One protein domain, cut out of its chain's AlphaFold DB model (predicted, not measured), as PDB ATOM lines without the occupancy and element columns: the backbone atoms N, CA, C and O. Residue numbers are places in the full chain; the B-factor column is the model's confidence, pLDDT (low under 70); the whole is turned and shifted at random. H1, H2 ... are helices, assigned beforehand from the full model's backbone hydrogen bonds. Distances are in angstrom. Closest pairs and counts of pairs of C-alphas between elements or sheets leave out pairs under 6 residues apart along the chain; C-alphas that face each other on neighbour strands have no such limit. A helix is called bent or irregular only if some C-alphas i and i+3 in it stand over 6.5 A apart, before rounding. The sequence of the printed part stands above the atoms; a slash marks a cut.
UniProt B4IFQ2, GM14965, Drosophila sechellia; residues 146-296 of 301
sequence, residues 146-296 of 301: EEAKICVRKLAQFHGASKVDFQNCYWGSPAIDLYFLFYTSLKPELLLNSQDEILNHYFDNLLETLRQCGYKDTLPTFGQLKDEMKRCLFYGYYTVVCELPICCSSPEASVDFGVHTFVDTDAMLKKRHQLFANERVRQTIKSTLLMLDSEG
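AT A GLANCE: This is residues 146 to 296 of the 301 residues of the protein "GM14965" of Drosophila sechellia (UniProt B4IFQ2). The short helix H2 sits in the middle of an elongated set of helices, and the two arms of the bent helix H5 pack on it. H1 and H4 lie side by side toward one end, H6 and H7 make a small head at the other, and H8 runs alongside H5b. The printed part has 151 residues with eight named helices, H1 to H8, and no named strand: all helix. It is only just compact, close to loose, with a radius of gyration of the C-alphas of 17.5 A and spans of 53 by 32 by 30 A.

HOW THE PARTS SIT: H1, residues 146 to 165, and H2, residues 174 to 185, form a hairpin and only just touch, with 3 pairs of C-alphas within 8 A, through residues 152 to 159 and 174 to 178 alone; the closest C-alphas, His 159 and Pro 174, are 7.0 A apart. H4, residues 195 to 212, touches H1 at a steep tilt of 38 degrees, the same way, with closest C-alphas Ala 156 and Leu 206 at 4.5 A. H5, residues 222 to 247, was assigned as one helix by its hydrogen bonds but is bent, C-alphas 231 and 234 being 7.7 A apart; its arms H5a, 222 to 231, and H5b, 234 to 247, are about perpendicular at 76 degrees. H2 touches H5a with residues 174 to 179 alone, closest C-alphas Ala 175 and Met 229 at 4.9 A, and touches H5b, closest C-alphas Thr 184 and Leu 244 at 4.7 A. H6, residues 259 to 262, and H7, residues 265 to 275, only just touch, with 3 pairs of C-alphas within 8 A, and only at the corner; the closest C-alphas are Thr 261 and Met 268, 5.7 A. H8, residues 279 to 294, touches H5b at a shallow tilt of 6 degrees, opposite ways, closest C-alphas Pro 245 and Val 281 at 6.0 A. H3, residues 188 to 193, only just touches residues 280 to 284 of H8, with 3 pairs of C-alphas within 8 A, closest Pro 188 and Thr 284 at 5.8 A. Every O i to N i+4 pair is within hydrogen-bond range in H1, H2, H3, H4 and H5a, against 7 of 10 in H5b, 5 of 7 in H7 and 10 of 12 in H8; H6 is too short for such a pair.

IN THESE COORDINATES: H1 begins at C-alpha 146 (143.984, 159.581, 172.352) and is 29.1 A long; H4 is 25.5 A. H5b, 18.7 A, is irregular, with C-alphas 241 and 244 6.6 A apart. H8, 23.5 A, ends at C-alpha 294 (127.915, 136.956, 182.094).

THE WHOLE: The C-alphas farthest apart, Lys 216 and Asp 266, are 53.2 A apart. The printed part has no cut, and the link from H5 to H6, 11 residues, is long. The model's pLDDT is under 70 at residues 166 to 171.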
ATOM      1  N   GLU A 146     142.849 159.224 173.202       93.88
ATOM      2  CA  GLU A 146     143.984 159.581 172.352       93.88
ATOM      3  C   GLU A 146     145.279 158.950 172.876       93.88
ATOM      4  O   GLU A 146     146.067 158.404 172.106       93.88
ATOM      5  N   GLU A 147     145.454 158.918 174.198       94.50
ATOM      6  CA  GLU A 147     146.575 158.225 174.847       94.50
ATOM      7  C   GLU A 147     146.517 156.707 174.607       94.50
ATOM      8  O   GLU A 147     147.518 156.090 174.243       94.50
ATOM      9  N   ALA A 148     145.332 156.101 174.729       95.31
ATOM     10  CA  ALA A 148     145.126 154.682 174.457       95.31
ATOM     11  C   ALA A 148     145.451 154.323 172.999       95.31
ATOM     12  O   ALA A 148     146.104 153.307 172.753       95.31
ATOM     13  N   LYS A 149     145.051 155.174 172.043       95.06
ATOM     14  CA  LYS A 149     145.358 155.018 170.612       95.06
ATOM     15  C   LYS A 149     146.865 155.012 170.342       95.06
ATOM     16  O   LYS A 149     147.323 154.215 169.525       95.06
ATOM     17  N   ILE A 150     147.644 155.832 171.056       93.44
ATOM     18  CA  ILE A 150     149.115 155.814 170.976       93.44
ATOM     19  C   ILE A 150     149.664 154.461 171.454       93.44
ATOM     20  O   ILE A 150     150.466 153.841 170.753       93.44
ATOM     21  N   CYS A 151     149.204 153.969 172.609       94.12
ATOM     22  CA  CYS A 151     149.661 152.694 173.166       94.12
ATOM     23  C   CYS A 151     149.324 151.502 172.259       94.12
ATOM     24  O   CYS A 151     150.206 150.693 171.964       94.12
ATOM     25  N   VAL A 152     148.085 151.396 171.763       95.88
ATOM     26  CA  VAL A 152     147.722 150.272 170.886       95.88
ATOM     27  C   VAL A 152     148.383 150.346 169.517       95.88
ATOM     28  O   VAL A 152     148.668 149.304 168.936       95.88
ATOM     29  N   ARG A 153     148.705 151.542 169.012       94.62
ATOM     30  CA  ARG A 153     149.530 151.677 167.807       94.62
ATOM     31  C   ARG A 153     150.921 151.090 168.020       94.62
ATOM     32  O   ARG A 153     151.414 150.369 167.159       94.62
ATOM     33  N   LYS A 154     151.541 151.351 169.174       93.94
ATOM     34  CA  LYS A 154     152.848 150.779 169.523       93.94
ATOM     35  C   LYS A 154     152.793 149.266 169.712       93.94
ATOM     36  O   LYS A 154     153.661 148.572 169.191       93.94
ATOM     37  N   LEU A 155     151.745 148.746 170.355       95.12
ATOM     38  CA  LEU A 155     151.507 147.300 170.422       95.12
ATOM     39  C   LEU A 155     151.304 146.690 169.033       95.12
ATOM     40  O   LEU A 155     151.821 145.615 168.757       95.12
ATOM     41  N   ALA A 156     150.589 147.368 168.135       95.12
ATOM     42  CA  ALA A 156     150.402 146.905 166.765       95.12
ATOM     43  C   ALA A 156     151.726 146.844 165.986       95.12
ATOM     44  O   ALA A 156     151.974 145.849 165.306       95.12
ATOM     45  N   GLN A 157     152.588 147.855 166.137       93.62
ATOM     46  CA  GLN A 157     153.938 147.853 165.565       93.62
ATOM     47  C   GLN A 157     154.782 146.701 166.120       93.62
ATOM     48  O   GLN A 157     155.397 145.968 165.350       93.62
ATOM     49  N   PHE A 158     154.767 146.510 167.442       93.62
ATOM     50  CA  PHE A 158     155.478 145.427 168.116       93.62
ATOM     51  C   PHE A 158     154.995 144.052 167.622       93.62
ATOM     52  O   PHE A 158     155.779 143.289 167.064       93.62
ATOM     53  N   HIS A 159     153.690 143.771 167.714       94.00
ATOM     54  CA  HIS A 159     153.091 142.510 167.259       94.00
ATOM     55  C   HIS A 159     153.323 142.260 165.762       94.00
ATOM     56  O   HIS A 159     153.627 141.137 165.360       94.00
ATOM     57  N   GLY A 160     153.199 143.296 164.927       92.75
ATOM     58  CA  GLY A 160     153.411 143.193 163.486       92.75
ATOM     59  C   GLY A 160     154.863 142.882 163.124       92.75
ATOM     60  O   GLY A 160     155.110 141.927 162.387       92.75
ATOM     61  N   ALA A 161     155.822 143.635 163.672       91.50
ATOM     62  CA  ALA A 161     157.247 143.438 163.405       91.50
ATOM     63  C   ALA A 161     157.720 142.056 163.867       91.50
ATOM     64  O   ALA A 161     158.375 141.335 163.115       91.50
ATOM     65  N   SER A 162     157.313 141.624 165.061       89.56
ATOM     66  CA  SER A 162     157.669 140.290 165.528       89.56
ATOM     67  C   SER A 162     157.048 139.171 164.697       89.56
ATOM     68  O   SER A 162     157.674 138.132 164.505       89.56
ATOM     69  N   LYS A 163     155.817 139.349 164.202       85.62
ATOM     70  CA  LYS A 163     155.176 138.346 163.349       85.62
ATOM     71  C   LYS A 163     155.895 138.206 162.009       85.62
ATOM     72  O   LYS A 163     155.876 137.118 161.443       85.62
ATOM     73  N   VAL A 164     156.527 139.272 161.513       81.88
ATOM     74  CA  VAL A 164     157.343 139.248 160.292       81.88
ATOM     75  C   VAL A 164     158.666 138.517 160.506       81.88
ATOM     76  O   VAL A 164     159.006 137.687 159.667       81.88
ATOM     77  N   ASP A 165     159.362 138.777 161.611       71.56
ATOM     78  CA  ASP A 165     160.672 138.176 161.910       71.56
ATOM     79  C   ASP A 165     160.559 136.697 162.327       71.56
ATOM     80  O   ASP A 165     161.320 135.827 161.904       71.56
ATOM     81  N   PHE A 166     159.525 136.374 163.108       69.88
ATOM     82  CA  PHE A 166     159.370 135.083 163.780       69.88
ATOM     83  C   PHE A 166     158.183 134.272 163.256       69.88
ATOM     84  O   PHE A 166     157.468 133.628 164.027       69.88
ATOM     85  N   GLN A 167     157.967 134.268 161.937       60.00
ATOM     86  CA  GLN A 167     156.828 133.589 161.289       60.00
ATOM     87  C   GLN A 167     156.676 132.109 161.694       60.00
ATOM     88  O   GLN A 167     155.557 131.600 161.715       60.00
ATOM     89  N   ASN A 168     157.779 131.454 162.080       51.06
ATOM     90  CA  ASN A 168     157.836 130.046 162.487       51.06
ATOM     91  C   ASN A 168     157.992 129.818 164.006       51.06
ATOM     92  O   ASN A 168     158.154 128.674 164.429       51.06
ATOM     93  N   CYS A 169     157.969 130.867 164.833       57.25
ATOM     94  CA  CYS A 169     158.049 130.731 166.290       57.25
ATOM     95  C   CYS A 169     156.659 130.754 166.935       57.25
ATOM     96  O   CYS A 169     155.693 131.280 166.379       57.25
ATOM     97  N   TYR A 170     156.561 130.193 168.143       52.75
ATOM     98  CA  TYR A 170     155.346 130.280 168.944       52.75
ATOM     99  C   TYR A 170     155.121 131.725 169.395       52.75
ATOM    100  O   TYR A 170     155.993 132.330 170.016       52.75
ATOM    101  N   TRP A 171     153.942 132.254 169.082       65.69
ATOM    102  CA  TRP A 171     153.513 133.594 169.456       65.69
ATOM    103  C   TRP A 171     152.396 133.506 170.491       65.69
ATOM    104  O   TRP A 171     151.452 132.727 170.332       65.69
ATOM    105  N   GLY A 172     152.497 134.315 171.547       76.12
ATOM    106  CA  GLY A 172     151.359 134.578 172.421       76.12
ATOM    107  C   GLY A 172     150.229 135.247 171.635       76.12
ATOM    108  O   GLY A 172     150.458 135.869 170.596       76.12
ATOM    109  N   SER A 173     148.993 135.105 172.110       89.50
ATOM    110  CA  SER A 173     147.876 135.826 171.499       89.50
ATOM    111  C   SER A 173     148.022 137.326 171.770       89.50
ATOM    112  O   SER A 173     148.175 137.680 172.941       89.50
ATOM    113  N   PRO A 174     147.884 138.216 170.766       93.19
ATOM    114  CA  PRO A 174     147.890 139.664 171.000       93.19
ATOM    115  C   PRO A 174     146.766 140.107 171.950       93.19
ATOM    116  O   PRO A 174     146.837 141.186 172.534       93.19
ATOM    117  N   ALA A 175     145.738 139.270 172.135       94.81
ATOM    118  CA  ALA A 175     144.678 139.493 173.106       94.81
ATOM    119  C   ALA A 175     145.192 139.583 174.552       94.81
ATOM    120  O   ALA A 175     144.607 140.303 175.355       94.81
ATOM    121  N   ILE A 176     146.284 138.888 174.888       93.75
ATOM    122  CA  ILE A 176     146.889 138.922 176.226       93.75
ATOM    123  C   ILE A 176     147.393 140.337 176.528       93.75
ATOM    124  O   ILE A 176     146.985 140.935 177.522       93.75
ATOM    125  N   ASP A 177     148.200 140.904 175.630       94.12
ATOM    126  CA  ASP A 177     148.758 142.251 175.779       94.12
ATOM    127  C   ASP A 177     147.677 143.337 175.693       94.12
ATOM    128  O   ASP A 177     147.704 144.319 176.439       94.12
ATOM    129  N   LEU A 178     146.677 143.146 174.823       96.06
ATOM    130  CA  LEU A 178     145.522 144.039 174.732       96.06
ATOM    131  C   LEU A 178     144.711 144.045 176.026       96.06
ATOM    132  O   LEU A 178     144.381 145.121 176.518       96.06
ATOM    133  N   TYR A 179     144.425 142.883 176.617       94.88
ATOM    134  CA  TYR A 179     143.748 142.829 177.909       94.88
ATOM    135  C   TYR A 179     144.590 143.417 179.026       94.88
ATOM    136  O   TYR A 179     144.046 144.143 179.864       94.88
ATOM    137  N   PHE A 180     145.899 143.167 179.018       93.88
ATOM    138  CA  PHE A 180     146.802 143.788 179.972       93.88
ATOM    139  C   PHE A 180     146.679 145.313 179.908       93.88
ATOM    140  O   PHE A 180     146.380 145.953 180.917       93.88
ATOM    141  N   LEU A 181     146.807 145.905 178.715       94.38
ATOM    142  CA  LEU A 181     146.648 147.346 178.513       94.38
ATOM    143  C   LEU A 181     145.244 147.825 178.905       94.38
ATOM    144  O   LEU A 181     145.109 148.805 179.640       94.38
ATOM    145  N   PHE A 182     144.195 147.151 178.433       94.44
ATOM    146  CA  PHE A 182     142.817 147.587 178.630       94.44
ATOM    147  C   PHE A 182     142.478 147.661 180.115       94.44
ATOM    148  O   PHE A 182     142.034 148.704 180.595       94.44
ATOM    149  N   TYR A 183     142.763 146.599 180.861       93.19
ATOM    150  CA  TYR A 183     142.378 146.517 182.263       93.19
ATOM    151  C   TYR A 183     143.310 147.267 183.210       93.19
ATOM    152  O   TYR A 183     142.830 147.794 184.209       93.19
ATOM    153  N   THR A 184     144.612 147.366 182.923       91.81
ATOM    154  CA  THR A 184     145.544 148.091 183.811       91.81
ATOM    155  C   THR A 184     145.581 149.588 183.529       91.81
ATOM    156  O   THR A 184     145.803 150.391 184.440       91.81
ATOM    157  N   SER A 185     145.341 149.997 182.281       93.12
ATOM    158  CA  SER A 185     145.711 151.336 181.823       93.12
ATOM    159  C   SER A 185     144.534 152.190 181.378       93.12
ATOM    160  O   SER A 185     144.623 153.393 181.559       93.12
ATOM    161  N   LEU A 186     143.410 151.655 180.891       93.38
ATOM    162  CA  LEU A 186     142.286 152.514 180.479       93.38
ATOM    163  C   LEU A 186     141.509 153.093 181.663       93.38
ATOM    164  O   LEU A 186     141.391 152.482 182.731       93.38
ATOM    165  N   LYS A 187     140.922 154.274 181.458       91.44
ATOM    166  CA  LYS A 187     139.870 154.774 182.349       91.44
ATOM    167  C   LYS A 187     138.643 153.849 182.315       91.44
ATOM    168  O   LYS A 187     138.324 153.331 181.240       91.44
ATOM    169  N   PRO A 188     137.932 153.659 183.444       87.50
ATOM    170  CA  PRO A 188     136.783 152.755 183.512       87.50
ATOM    171  C   PRO A 188     135.712 153.036 182.450       87.50
ATOM    172  O   PRO A 188     135.143 152.106 181.888       87.50
ATOM    173  N   GLU A 189     135.463 154.303 182.122       89.25
ATOM    174  CA  GLU A 189     134.447 154.687 181.139       89.25
ATOM    175  C   GLU A 189     134.816 154.221 179.726       89.25
ATOM    176  O   GLU A 189     133.949 153.757 178.989       89.25
ATOM    177  N   LEU A 190     136.099 154.303 179.360       90.50
ATOM    178  CA  LEU A 190     136.600 153.824 178.069       90.50
ATOM    179  C   LEU A 190     136.620 152.301 178.019       90.50
ATOM    180  O   LEU A 190     136.235 151.711 177.012       90.50
ATOM    181  N   LEU A 191     137.032 151.670 179.120       87.56
ATOM    182  CA  LEU A 191     137.023 150.220 179.250       87.56
ATOM    183  C   LEU A 191     135.612 149.643 179.076       87.56
ATOM    184  O   LEU A 191     135.483 148.528 178.598       87.56
ATOM    185  N   LEU A 192     134.552 150.358 179.448       84.94
ATOM    186  CA  LEU A 192     133.183 149.850 179.296       84.94
ATOM    187  C   LEU A 192     132.546 150.217 177.954       84.94
ATOM    188  O   LEU A 192     131.750 149.440 177.437       84.94
ATOM    189  N   ASN A 193     132.879 151.384 177.394       88.38
ATOM    190  CA  ASN A 193     132.113 151.958 176.283       88.38
ATOM    191  C   ASN A 193     132.896 152.102 174.969       88.38
ATOM    192  O   ASN A 193     132.293 152.418 173.946       88.38
ATOM    193  N   SER A 194     134.217 151.905 174.973       89.94
ATOM    194  CA  SER A 194     135.083 152.250 173.831       89.94
ATOM    195  C   SER A 194     136.104 151.169 173.465       89.94
ATOM    196  O   SER A 194     136.989 151.434 172.652       89.94
ATOM    197  N   GLN A 195     135.999 149.952 174.016       87.00
ATOM    198  CA  GLN A 195     136.933 148.866 173.678       87.00
ATOM    199  C   GLN A 195     136.941 148.562 172.183       87.00
ATOM    200  O   GLN A 195     138.017 148.445 171.607       87.00
ATOM    201  N   ASP A 196     135.771 148.499 171.543       91.12
ATOM    202  CA  ASP A 196     135.677 148.219 170.110       91.12
ATOM    203  C   ASP A 196     136.361 149.301 169.269       91.12
ATOM    204  O   ASP A 196     137.028 148.983 168.289       91.12
ATOM    205  N   GLU A 197     136.252 150.579 169.645       95.38
ATOM    206  CA  GLU A 197     136.941 151.660 168.930       95.38
ATOM    207  C   GLU A 197     138.464 151.514 169.048       95.38
ATOM    208  O   GLU A 197     139.184 151.592 168.052       95.38
ATOM    209  N   ILE A 198     138.958 151.252 170.260       96.31
ATOM    210  CA  ILE A 198     140.389 151.076 170.527       96.31
ATOM    211  C   ILE A 198     140.914 149.808 169.831       96.31
ATOM    212  O   ILE A 198     142.000 149.829 169.250       96.31
ATOM    213  N   LEU A 199     140.138 148.723 169.838       96.62
ATOM    214  CA  LEU A 199     140.476 147.453 169.198       96.62
ATOM    215  C   LEU A 199     140.488 147.567 167.669       96.62
ATOM    216  O   LEU A 199     141.379 147.015 167.028       96.62
ATOM    217  N   ASN A 200     139.549 148.314 167.080       96.88
ATOM    218  CA  ASN A 200     139.587 148.637 165.653       96.88
ATOM    219  C   ASN A 200     140.836 149.460 165.316       96.88
ATOM    220  O   ASN A 200     141.546 149.121 164.374       96.88
ATOM    221  N   HIS A 201     141.175 150.470 166.131       96.94
ATOM    222  CA  HIS A 201     142.398 151.247 165.918       96.94
ATOM    223  C   HIS A 201     143.654 150.369 165.991       96.94
ATOM    224  O   HIS A 201     144.524 150.476 165.129       96.94
ATOM    225  N   TYR A 202     143.748 149.473 166.979       97.56
ATOM    226  CA  TYR A 202     144.816 148.472 167.048       97.56
ATOM    227  C   TYR A 202     144.895 147.649 165.757       97.56
ATOM    228  O   TYR A 202     145.966 147.522 165.164       97.56
ATOM    229  N   PHE A 203     143.761 147.103 165.317       97.88
ATOM    230  CA  PHE A 203     143.696 146.201 164.176       97.88
ATOM    231  C   PHE A 203     144.100 146.886 162.867       97.88
ATOM    232  O   PHE A 203     144.896 146.328 162.111       97.88
ATOM    233  N   ASP A 204     143.637 148.113 162.629       96.38
ATOM    234  CA  ASP A 204     144.018 148.896 161.452       96.38
ATOM    235  C   ASP A 204     145.536 149.128 161.405       96.38
ATOM    236  O   ASP A 204     146.175 148.860 160.382       96.38
ATOM    237  N   ASN A 205     146.134 149.528 162.534       94.94
ATOM    238  CA  ASN A 205     147.583 149.734 162.639       94.94
ATOM    239  C   ASN A 205     148.367 148.414 162.520       94.94
ATOM    240  O   ASN A 205     149.480 148.405 161.992       94.94
ATOM    241  N   LEU A 206     147.808 147.292 162.983       95.38
ATOM    242  CA  LEU A 206     148.435 145.975 162.844       95.38
ATOM    243  C   LEU A 206     148.492 145.576 161.370       95.38
ATOM    244  O   LEU A 206     149.544 145.171 160.880       95.38
ATOM    245  N   LEU A 207     147.375 145.715 160.651       95.19
ATOM    246  CA  LEU A 207     147.320 145.414 159.224       95.19
ATOM    247  C   LEU A 207     148.234 146.331 158.414       95.19
ATOM    248  O   LEU A 207     148.879 145.873 157.473       95.19
ATOM    249  N   GLU A 208     148.288 147.615 158.760       93.00
ATOM    250  CA  GLU A 208     149.228 148.556 158.159       93.00
ATOM    251  C   GLU A 208     150.679 148.119 158.387       93.00
ATOM    252  O   GLU A 208     151.423 147.967 157.419       93.00
ATOM    253  N   THR A 209     151.050 147.826 159.637       93.06
ATOM    254  CA  THR A 209     152.401 147.373 160.000       93.06
ATOM    255  C   THR A 209     152.780 146.106 159.235       93.06
ATOM    256  O   THR A 209     153.825 146.077 158.590       93.06
ATOM    257  N   LEU A 210     151.926 145.077 159.242       93.31
ATOM    258  CA  LEU A 210     152.190 143.806 158.559       93.31
ATOM    259  C   LEU A 210     152.426 143.999 157.057       93.31
ATOM    260  O   LEU A 210     153.375 143.443 156.506       93.31
ATOM    261  N   ARG A 211     151.594 144.809 156.387       92.12
ATOM    262  CA  ARG A 211     151.750 145.091 154.951       92.12
ATOM    263  C   ARG A 211     153.068 145.792 154.660       92.12
ATOM    264  O   ARG A 211     153.786 145.404 153.743       92.12
ATOM    265  N   GLN A 212     153.368 146.828 155.430       89.81
ATOM    266  CA  GLN A 212     154.528 147.677 155.195       89.81
ATOM    267  C   GLN A 212     155.851 146.992 155.555       89.81
ATOM    268  O   GLN A 212     156.857 147.243 154.900       89.81
ATOM    269  N   CYS A 213     155.832 146.074 156.520       89.88
ATOM    270  CA  CYS A 213     156.969 145.221 156.867       89.88
ATOM    271  C   CYS A 213     157.109 144.000 155.933       89.88
ATOM    272  O   CYS A 213     157.941 143.130 156.174       89.88
ATOM    273  N   GLY A 214     156.290 143.888 154.880       88.94
ATOM    274  CA  GLY A 214     156.423 142.831 153.877       88.94
ATOM    275  C   GLY A 214     155.965 141.441 154.332       88.94
ATOM    276  O   GLY A 214     156.487 140.440 153.837       88.94
ATOM    277  N   TYR A 215     154.993 141.354 155.249       90.88
ATOM    278  CA  TYR A 215     154.374 140.084 155.635       90.88
ATOM    279  C   TYR A 215     153.759 139.377 154.416       90.88
ATOM    280  O   TYR A 215     153.017 139.989 153.646       90.88
ATOM    281  N   LYS A 216     154.083 138.091 154.228       88.06
ATOM    282  CA  LYS A 216     153.770 137.346 152.991       88.06
ATOM    283  C   LYS A 216     152.556 136.424 153.094       88.06
ATOM    284  O   LYS A 216     152.019 136.026 152.065       88.06
ATOM    285  N   ASP A 217     152.147 136.085 154.310       88.75
ATOM    286  CA  ASP A 217     151.007 135.209 154.563       88.75
ATOM    287  C   ASP A 217     149.679 135.978 154.583       88.75
ATOM    288  O   ASP A 217     149.617 137.207 154.487       88.75
ATOM    289  N   THR A 218     148.583 135.235 154.728       91.75
ATOM    290  CA  THR A 218     147.238 135.798 154.860       91.75
ATOM    291  C   THR A 218     147.148 136.714 156.080       91.75
ATOM    292  O   THR A 218     147.449 136.313 157.205       91.75
ATOM    293  N   LEU A 219     146.691 137.947 155.855       94.50
ATOM    294  CA  LEU A 219     146.432 138.906 156.925       94.50
ATOM    295  C   LEU A 219     145.283 138.425 157.829       94.50
ATOM    296  O   LEU A 219     144.303 137.872 157.319       94.50
ATOM    297  N   PRO A 220     145.363 138.660 159.153       94.25
ATOM    298  CA  PRO A 220     144.282 138.311 160.061       94.25
ATOM    299  C   PRO A 220     143.026 139.127 159.745       94.25
ATOM    300  O   PRO A 220     143.092 140.248 159.241       94.25
ATOM    301  N   THR A 221     141.867 138.573 160.079       96.50
ATOM    302  CA  THR A 221     140.581 139.274 160.022       96.50
ATOM    303  C   THR A 221     140.209 139.823 161.396       96.50
ATOM    304  O   THR A 221     140.609 139.283 162.427       96.50
ATOM    305  N   PHE A 222     139.373 140.864 161.427       96.44
ATOM    306  CA  PHE A 222     138.880 141.402 162.696       96.44
ATOM    307  C   PHE A 222     138.051 140.367 163.478       96.44
ATOM    308  O   PHE A 222     138.064 140.356 164.704       96.44
ATOM    309  N   GLY A 223     137.363 139.459 162.772       96.62
ATOM    310  CA  GLY A 223     136.664 138.325 163.383       96.62
ATOM    311  C   GLY A 223     137.613 137.421 164.169       96.62
ATOM    312  O   GLY A 223     137.379 137.192 165.348       96.62
ATOM    313  N   GLN A 224     138.735 137.020 163.562       95.62
ATOM    314  CA  GLN A 224     139.755 136.207 164.235       95.62
ATOM    315  C   GLN A 224     140.359 136.913 165.452       95.62
ATOM    316  O   GLN A 224     140.603 136.272 166.468       95.62
ATOM    317  N   LEU A 225     140.574 138.232 165.381       95.75
ATOM    318  CA  LEU A 225     141.017 138.993 166.547       95.75
ATOM    319  C   LEU A 225     139.977 138.938 167.675       95.75
ATOM    320  O   LEU A 225     140.345 138.706 168.820       95.75
ATOM    321  N   LYS A 226     138.684 139.103 167.371       95.50
ATOM    322  CA  LYS A 226     137.616 138.990 168.380       95.50
ATOM    323  C   LYS A 226     137.501 137.583 168.967       95.50
ATOM    324  O   LYS A 226     137.273 137.458 170.169       95.50
ATOM    325  N   ASP A 227     137.699 136.548 168.157       95.50
ATOM    326  CA  ASP A 227     137.734 135.163 168.634       95.50
ATOM    327  C   ASP A 227     138.899 134.952 169.612       95.50
ATOM    328  O   ASP A 227     138.721 134.353 170.673       95.50
ATOM    329  N   GLU A 228     140.072 135.517 169.309       95.25
ATOM    330  CA  GLU A 228     141.236 135.500 170.198       95.25
ATOM    331  C   GLU A 228     141.004 136.286 171.494       95.25
ATOM    332  O   GLU A 228     141.336 135.786 172.569       95.25
ATOM    333  N   MET A 229     140.368 137.463 171.423       94.56
ATOM    334  CA  MET A 229     139.934 138.205 172.615       94.56
ATOM    335  C   MET A 229     139.037 137.318 173.484       94.56
ATOM    336  O   MET A 229     139.343 137.073 174.647       94.56
ATOM    337  N   LYS A 230     137.992 136.711 172.913       93.75
ATOM    338  CA  LYS A 230     137.105 135.823 173.673       93.75
ATOM    339  C   LYS A 230     137.852 134.639 174.294       93.75
ATOM    340  O   LYS A 230     137.663 134.339 175.471       93.75
ATOM    341  N   ARG A 231     138.734 133.987 173.530       93.94
ATOM    342  CA  ARG A 231     139.532 132.841 173.994       93.94
ATOM    343  C   ARG A 231     140.442 133.200 175.170       93.94
ATOM    344  O   ARG A 231     140.670 132.368 176.045       93.94
ATOM    345  N   CYS A 232     140.962 134.424 175.195       93.88
ATOM    346  CA  CYS A 232     141.892 134.904 176.216       93.88
ATOM    347  C   CYS A 232     141.221 135.682 177.359       93.88
ATOM    348  O   CYS A 232     141.933 136.170 178.236       93.88
ATOM    349  N   LEU A 233     139.888 135.775 177.409       92.81
ATOM    350  CA  LEU A 233     139.170 136.600 178.390       92.81
ATOM    351  C   LEU A 233     139.496 136.250 179.856       92.81
ATOM    352  O   LEU A 233     139.529 137.138 180.708       92.81
ATOM    353  N   PHE A 234     139.835 134.990 180.155       92.56
ATOM    354  CA  PHE A 234     140.306 134.586 181.488       92.56
ATOM    355  C   PHE A 234     141.572 135.347 181.928       92.56
ATOM    356  O   PHE A 234     141.715 135.712 183.095       92.56
ATOM    357  N   TYR A 235     142.475 135.655 180.993       92.00
ATOM    358  CA  TYR A 235     143.639 136.493 181.275       92.00
ATOM    359  C   TYR A 235     143.236 137.940 181.598       92.00
ATOM    360  O   TYR A 235     143.850 138.593 182.441       92.00
ATOM    361  N   GLY A 236     142.155 138.429 180.985       92.12
ATOM    362  CA  GLY A 236     141.526 139.694 181.353       92.12
ATOM    363  C   GLY A 236     141.071 139.719 182.813       92.12
ATOM    364  O   GLY A 236     141.411 140.647 183.547       92.12
ATOM    365  N   TYR A 237     140.393 138.660 183.269       92.88
ATOM    366  CA  TYR A 237     140.045 138.495 184.686       92.88
ATOM    367  C   TYR A 237     141.287 138.521 185.584       92.88
ATOM    368  O   TYR A 237     141.337 139.332 186.511       92.88
ATOM    369  N   TYR A 238     142.302 137.702 185.277       92.75
ATOM    370  CA  TYR A 238     143.579 137.686 186.004       92.75
ATOM    371  C   TYR A 238     144.186 139.094 186.110       92.75
ATOM    372  O   TYR A 238     144.537 139.545 187.199       92.75
ATOM    373  N   THR A 239     144.230 139.828 184.999       92.75
ATOM    374  CA  THR A 239     144.778 141.187 184.946       92.75
ATOM    375  C   THR A 239     144.032 142.134 185.890       92.75
ATOM    376  O   THR A 239     144.655 142.893 186.632       92.75
ATOM    377  N   VAL A 240     142.698 142.081 185.909       92.19
ATOM    378  CA  VAL A 240     141.875 142.933 186.780       92.19
ATOM    379  C   VAL A 240     142.103 142.630 188.262       92.19
ATOM    380  O   VAL A 240     142.162 143.558 189.071       92.19
ATOM    381  N   VAL A 241     142.204 141.354 188.640       90.00
ATOM    382  CA  VAL A 241     142.267 140.960 190.059       90.00
ATOM    383  C   VAL A 241     143.686 140.910 190.621       90.00
ATOM    384  O   VAL A 241     143.857 141.075 191.828       90.00
ATOM    385  N   CYS A 242     144.702 140.710 189.781       88.44
ATOM    386  CA  CYS A 242     146.098 140.584 190.206       88.44
ATOM    387  C   CYS A 242     146.932 141.815 189.842       88.44
ATOM    388  O   CYS A 242     147.557 142.408 190.723       88.44
ATOM    389  N   GLU A 243     146.915 142.225 188.575       90.38
ATOM    390  CA  GLU A 243     147.863 143.212 188.038       90.38
ATOM    391  C   GLU A 243     147.405 144.651 188.289       90.38
ATOM    392  O   GLU A 243     148.163 145.480 188.793       90.38
ATOM    393  N   LEU A 244     146.132 144.957 188.024       92.19
ATOM    394  CA  LEU A 244     145.579 146.301 188.192       92.19
ATOM    395  C   LEU A 244     145.793 146.886 189.613       92.19
ATOM    396  O   LEU A 244     146.208 148.048 189.702       92.19
ATOM    397  N   PRO A 245     145.582 146.148 190.728       91.69
ATOM    398  CA  PRO A 245     145.874 146.649 192.074       91.69
ATOM    399  C   PRO A 245     147.350 147.010 192.292       91.69
ATOM    400  O   PRO A 245     147.649 147.990 192.976       91.69
ATOM    401  N   ILE A 246     148.272 146.248 191.694       88.19
ATOM    402  CA  ILE A 246     149.719 146.502 191.748       88.19
ATOM    403  C   ILE A 246     150.065 147.741 190.915       88.19
ATOM    404  O   ILE A 246     150.769 148.634 191.389       88.19
ATOM    405  N   CYS A 247     149.515 147.850 189.703       87.25
ATOM    406  CA  CYS A 247     149.694 149.013 188.836       87.25
ATOM    407  C   CYS A 247     149.147 150.303 189.466       87.25
ATOM    408  O   CYS A 247     149.711 151.375 189.287       87.25
ATOM    409  N   CYS A 248     148.059 150.224 190.228       88.62
ATOM    410  CA  CYS A 248     147.440 151.383 190.869       88.62
ATOM    411  C   CYS A 248     147.969 151.673 192.285       88.62
ATOM    412  O   CYS A 248     147.401 152.535 192.976       88.62
ATOM    413  N   SER A 249     149.021 150.974 192.728       86.19
ATOM    414  CA  SER A 249     149.563 151.108 194.078       86.19
ATOM    415  C   SER A 249     150.024 152.540 194.354       86.19
ATOM    416  O   SER A 249     150.677 153.189 193.529       86.19
ATOM    417  N   SER A 250     149.681 153.058 195.537       84.56
ATOM    418  CA  SER A 250     150.205 154.349 195.980       84.56
ATOM    419  C   SER A 250     151.689 154.227 196.358       84.56
ATOM    420  O   SER A 250     152.156 153.123 196.677       84.56
ATOM    421  N   PRO A 251     152.439 155.340 196.381       82.69
ATOM    422  CA  PRO A 251     153.798 155.368 196.914       82.69
ATOM    423  C   PRO A 251     153.927 154.709 198.293       82.69
ATOM    424  O   PRO A 251     154.871 153.962 198.534       82.69
ATOM    425  N   GLU A 252     152.959 154.940 199.179       83.94
ATOM    426  CA  GLU A 252     152.915 154.410 200.546       83.94
ATOM    427  C   GLU A 252     152.636 152.904 200.556       83.94
ATOM    428  O   GLU A 252     153.309 152.152 201.259       83.94
ATOM    429  N   ALA A 253     151.681 152.447 199.739       82.88
ATOM    430  CA  ALA A 253     151.378 151.024 199.586       82.88
ATOM    431  C   ALA A 253     152.553 150.241 198.974       82.88
ATOM    432  O   ALA A 253     152.669 149.036 199.191       82.88
ATOM    433  N   SER A 254     153.445 150.923 198.255       81.94
ATOM    434  CA  SER A 254     154.595 150.317 197.577       81.94
ATOM    435  C   SER A 254     155.848 150.218 198.450       81.94
ATOM    436  O   SER A 254     156.798 149.537 198.076       81.94
ATOM    437  N   VAL A 255     155.868 150.864 199.621       81.19
ATOM    438  CA  VAL A 255     156.977 150.729 200.581       81.19
ATOM    439  C   VAL A 255     157.095 149.269 201.015       81.19
ATOM    440  O   VAL A 255     156.095 148.675 201.412       81.19
ATOM    441  N   ASP A 256     158.293 148.692 200.927       78.19
ATOM    442  CA  ASP A 256     158.580 147.280 201.234       78.19
ATOM    443  C   ASP A 256     157.738 146.273 200.430       78.19
ATOM    444  O   ASP A 256     157.553 145.129 200.848       78.19
ATOM    445  N   PHE A 257     157.189 146.694 199.286       80.88
ATOM    446  CA  PHE A 257     156.524 145.801 198.348       80.88
ATOM    447  C   PHE A 257     157.524 145.391 197.267       80.88
ATOM    448  O   PHE A 257     157.909 146.204 196.434       80.88
ATOM    449  N   GLY A 258     157.981 144.143 197.314       77.44
ATOM    450  CA  GLY A 258     158.964 143.605 196.378       77.44
ATOM    451  C   GLY A 258     158.895 142.085 196.310       77.44
ATOM    452  O   GLY A 258     157.991 141.471 196.873       77.44
ATOM    453  N   VAL A 259     159.870 141.462 195.645       74.00
ATOM    454  CA  VAL A 259     159.890 140.004 195.408       74.00
ATOM    455  C   VAL A 259     159.705 139.195 196.700       74.00
ATOM    456  O   VAL A 259     158.933 138.241 196.730       74.00
ATOM    457  N   HIS A 260     160.335 139.617 197.800       78.94
ATOM    458  CA  HIS A 260     160.210 138.945 199.097       78.94
ATOM    459  C   HIS A 260     158.797 138.994 199.689       78.94
ATOM    460  O   HIS A 260     158.427 138.107 200.449       78.94
ATOM    461  N   THR A 261     157.983 139.987 199.325       82.56
ATOM    462  CA  THR A 261     156.595 140.069 199.784       82.56
ATOM    463  C   THR A 261     155.735 138.962 199.179       82.56
ATOM    464  O   THR A 261     154.824 138.479 199.837       82.56
ATOM    465  N   PHE A 262     156.020 138.528 197.946       75.69
ATOM    466  CA  PHE A 262     155.223 137.498 197.267       75.69
ATOM    467  C   PHE A 262     155.382 136.104 197.883       75.69
ATOM    468  O   PHE A 262     154.503 135.263 197.714       75.69
ATOM    469  N   VAL A 263     156.482 135.865 198.601       79.38
ATOM    470  CA  VAL A 263     156.773 134.584 199.265       79.38
ATOM    471  C   VAL A 263     156.432 134.589 200.760       79.38
ATOM    472  O   VAL A 263     156.548 133.553 201.410       79.38
ATOM    473  N   ASP A 264     155.994 135.728 201.303       86.31
ATOM    474  CA  ASP A 264     155.558 135.884 202.693       86.31
ATOM    475  C   ASP A 264     154.037 136.101 202.740       86.31
ATOM    476  O   ASP A 264     153.513 137.156 202.372       86.31
ATOM    477  N   THR A 265     153.316 135.077 203.199       87.19
ATOM    478  CA  THR A 265     151.849 135.069 203.246       87.19
ATOM    479  C   THR A 265     151.275 136.211 204.085       87.19
ATOM    480  O   THR A 265     150.312 136.853 203.657       87.19
ATOM    481  N   ASP A 266     151.851 136.498 205.253       88.12
ATOM    482  CA  ASP A 266     151.325 137.510 206.176       88.12
ATOM    483  C   ASP A 266     151.608 138.921 205.651       88.12
ATOM    484  O   ASP A 266     150.728 139.795 205.662       88.12
ATOM    485  N   ALA A 267     152.812 139.133 205.110       86.06
ATOM    486  CA  ALA A 267     153.161 140.376 204.437       86.06
ATOM    487  C   ALA A 267     152.245 140.624 203.229       86.06
ATOM    488  O   ALA A 267     151.723 141.734 203.067       86.06
ATOM    489  N   MET A 268     151.983 139.595 202.416       87.00
ATOM    490  CA  MET A 268     151.110 139.711 201.250       87.00
ATOM    491  C   MET A 268     149.653 139.982 201.644       87.00
ATOM    492  O   MET A 268     149.001 140.824 201.022       87.00
ATOM    493  N   LEU A 269     149.131 139.343 202.698       86.44
ATOM    494  CA  LEU A 269     147.782 139.613 203.213       86.44
ATOM    495  C   LEU A 269     147.625 141.077 203.640       86.44
ATOM    496  O   LEU A 269     146.673 141.746 203.231       86.44
ATOM    497  N   LYS A 270     148.595 141.612 204.389       85.56
ATOM    498  CA  LYS A 270     148.608 143.030 204.774       85.56
ATOM    499  C   LYS A 270     148.676 143.949 203.551       85.56
ATOM    500  O   LYS A 270     147.984 144.970 203.513       85.56
ATOM    501  N   LYS A 271     149.472 143.587 202.538       87.75
ATOM    502  CA  LYS A 271     149.607 144.363 201.297       87.75
ATOM    503  C   LYS A 271     148.337 144.379 200.459       87.75
ATOM    504  O   LYS A 271     147.980 145.441 199.961       87.75
ATOM    505  N   ARG A 272     147.603 143.267 200.359       87.38
ATOM    506  CA  ARG A 272     146.340 143.204 199.599       87.38
ATOM    507  C   ARG A 272     145.352 144.284 200.036       87.38
ATOM    508  O   ARG A 272     144.834 145.003 199.192       87.38
ATOM    509  N   HIS A 273     145.153 144.490 201.337       87.00
ATOM    510  CA  HIS A 273     144.259 145.556 201.806       87.00
ATOM    511  C   HIS A 273     144.680 146.955 201.330       87.00
ATOM    512  O   HIS A 273     143.823 147.785 201.038       87.00
ATOM    513  N   GLN A 274     145.985 147.211 201.217       89.06
ATOM    514  CA  GLN A 274     146.518 148.486 200.734       89.06
ATOM    515  C   GLN A 274     146.363 148.629 199.214       89.06
ATOM    516  O   GLN A 274     145.943 149.683 198.741       89.06
ATOM    517  N   LEU A 275     146.662 147.572 198.453       88.94
ATOM    518  CA  LEU A 275     146.589 147.575 196.985       88.94
ATOM    519  C   LEU A 275     145.153 147.791 196.479       88.94
ATOM    520  O   LEU A 275     144.928 148.534 195.526       88.94
ATOM    521  N   PHE A 276     144.166 147.208 197.160       90.81
ATOM    522  CA  PHE A 276     142.753 147.313 196.784       90.81
ATOM    523  C   PHE A 276     142.046 148.557 197.352       90.81
ATOM    524  O   PHE A 276     140.855 148.751 197.109       90.81
ATOM    525  N   ALA A 277     142.749 149.423 198.089       89.06
ATOM    526  CA  ALA A 277     142.175 150.660 198.624       89.06
ATOM    527  C   ALA A 277     141.953 151.742 197.548       89.06
ATOM    528  O   ALA A 277     141.232 152.710 197.786       89.06
ATOM    529  N   ASN A 278     142.570 151.596 196.372       89.06
ATOM    530  CA  ASN A 278     142.454 152.553 195.278       89.06
ATOM    531  C   ASN A 278     141.036 152.535 194.664       89.06
ATOM    532  O   ASN A 278     140.515 151.485 194.292       89.06
ATOM    533  N   GLU A 279     140.422 153.712 194.519       90.50
ATOM    534  CA  GLU A 279     139.047 153.838 194.022       90.50
ATOM    535  C   GLU A 279     138.886 153.359 192.571       90.50
ATOM    536  O   GLU A 279     137.933 152.643 192.274       90.50
ATOM    537  N   ARG A 280     139.847 153.652 191.684       90.38
ATOM    538  CA  ARG A 280     139.832 153.163 190.293       90.38
ATOM    539  C   ARG A 280     139.847 151.638 190.246       90.38
ATOM    540  O   ARG A 280     139.104 151.050 189.462       90.38
ATOM    541  N   VAL A 281     140.649 150.997 191.099       92.31
ATOM    542  CA  VAL A 281     140.706 149.529 191.210       92.31
ATOM    543  C   VAL A 281     139.338 148.983 191.606       92.31
ATOM    544  O   VAL A 281     138.799 148.111 190.931       92.31
ATOM    545  N   ARG A 282     138.730 149.540 192.661       91.75
ATOM    546  CA  ARG A 282     137.417 149.100 193.157       91.75
ATOM    547  C   ARG A 282     136.309 149.298 192.126       91.75
ATOM    548  O   ARG A 282     135.480 148.405 191.957       91.75
ATOM    549  N   GLN A 283     136.296 150.439 191.439       91.06
ATOM    550  CA  GLN A 283     135.322 150.738 190.390       91.06
ATOM    551  C   GLN A 283     135.467 149.795 189.201       91.06
ATOM    552  O   GLN A 283     134.468 149.232 188.763       91.06
ATOM    553  N   THR A 284     136.702 149.580 188.736       91.56
ATOM    554  CA  THR A 284     136.997 148.687 187.609       91.56
ATOM    555  C   THR A 284     136.590 147.259 187.939       91.56
ATOM    556  O   THR A 284     135.813 146.676 187.200       91.56
ATOM    557  N   ILE A 285     137.007 146.720 189.091       92.06
ATOM    558  CA  ILE A 285     136.609 145.370 189.519       92.06
ATOM    559  C   ILE A 285     135.083 145.252 189.572       92.06
ATOM    560  O   ILE A 285     134.512 144.313 189.026       92.06
ATOM    561  N   LYS A 286     134.398 146.212 190.206       89.88
ATOM    562  CA  LYS A 286     132.940 146.163 190.349       89.88
ATOM    563  C   LYS A 286     132.224 146.165 188.998       89.88
ATOM    564  O   LYS A 286     131.228 145.461 188.854       89.88
ATOM    565  N   SER A 287     132.694 146.956 188.033       86.56
ATOM    566  CA  SER A 287     132.061 147.041 186.717       86.56
ATOM    567  C   SER A 287     132.386 145.840 185.832       86.56
ATOM    568  O   SER A 287     131.496 145.329 185.157       86.56
ATOM    569  N   THR A 288     133.625 145.347 185.859       89.69
ATOM    570  CA  THR A 288     134.051 144.237 184.999       89.69
ATOM    571  C   THR A 288     133.570 142.887 185.506       89.69
ATOM    572  O   THR A 288     133.338 142.008 184.686       89.69
ATOM    573  N   LEU A 289     133.390 142.702 186.821       88.75
ATOM    574  CA  LEU A 289     132.932 141.426 187.385       88.75
ATOM    575  C   LEU A 289     131.584 140.984 186.812       88.75
ATOM    576  O   LEU A 289     131.440 139.816 186.488       88.75
ATOM    577  N   LEU A 290     130.631 141.905 186.632       85.56
ATOM    578  CA  LEU A 290     129.323 141.574 186.052       85.56
ATOM    579  C   LEU A 290     129.437 141.103 184.597       85.56
ATOM    580  O   LEU A 290     128.744 140.177 184.191       85.56
ATOM    581  N   MET A 291     130.324 141.730 183.821       87.94
ATOM    582  CA  MET A 291     130.582 141.329 182.438       87.94
ATOM    583  C   MET A 291     131.267 139.958 182.388       87.94
ATOM    584  O   MET A 291     130.818 139.074 181.666       87.94
ATOM    585  N   LEU A 292     132.300 139.749 183.207       90.56
ATOM    586  CA  LEU A 292     133.041 138.487 183.267       90.56
ATOM    587  C   LEU A 292     132.165 137.319 183.742       90.56
ATOM    588  O   LEU A 292     132.292 136.216 183.217       90.56
ATOM    589  N   ASP A 293     131.260 137.568 184.692       90.06
ATOM    590  CA  ASP A 293     130.249 136.603 185.137       90.06
ATOM    591  C   ASP A 293     129.305 136.220 183.990       90.06
ATOM    592  O   ASP A 293     129.113 135.042 183.713       90.06
ATOM    593  N   SER A 294     128.801 137.208 183.241       90.38
ATOM    594  CA  SER A 294     127.915 136.956 182.094       90.38
ATOM    595  C   SER A 294     128.576 136.182 180.945       90.38
ATOM    596  O   SER A 294     127.885 135.528 180.169       90.38
ATOM    597  N   GLU A 295     129.908 136.229 180.858       90.38
ATOM    598  CA  GLU A 295     130.716 135.454 179.908       90.38
ATOM    599  C   GLU A 295     131.146 134.080 180.469       90.38
ATOM    600  O   GLU A 295     131.898 133.356 179.817       90.38
ATOM    601  N   GLY A 296     130.691 133.708 181.674       90.56
ATOM    602  CA  GLY A 296     130.967 132.415 182.308       90.56
ATOM    603  C   GLY A 296     132.385 132.268 182.871       90.56
ATOM    604  O   GLY A 296     132.806 131.165 183.202       90.56
TER     605      GLY A 296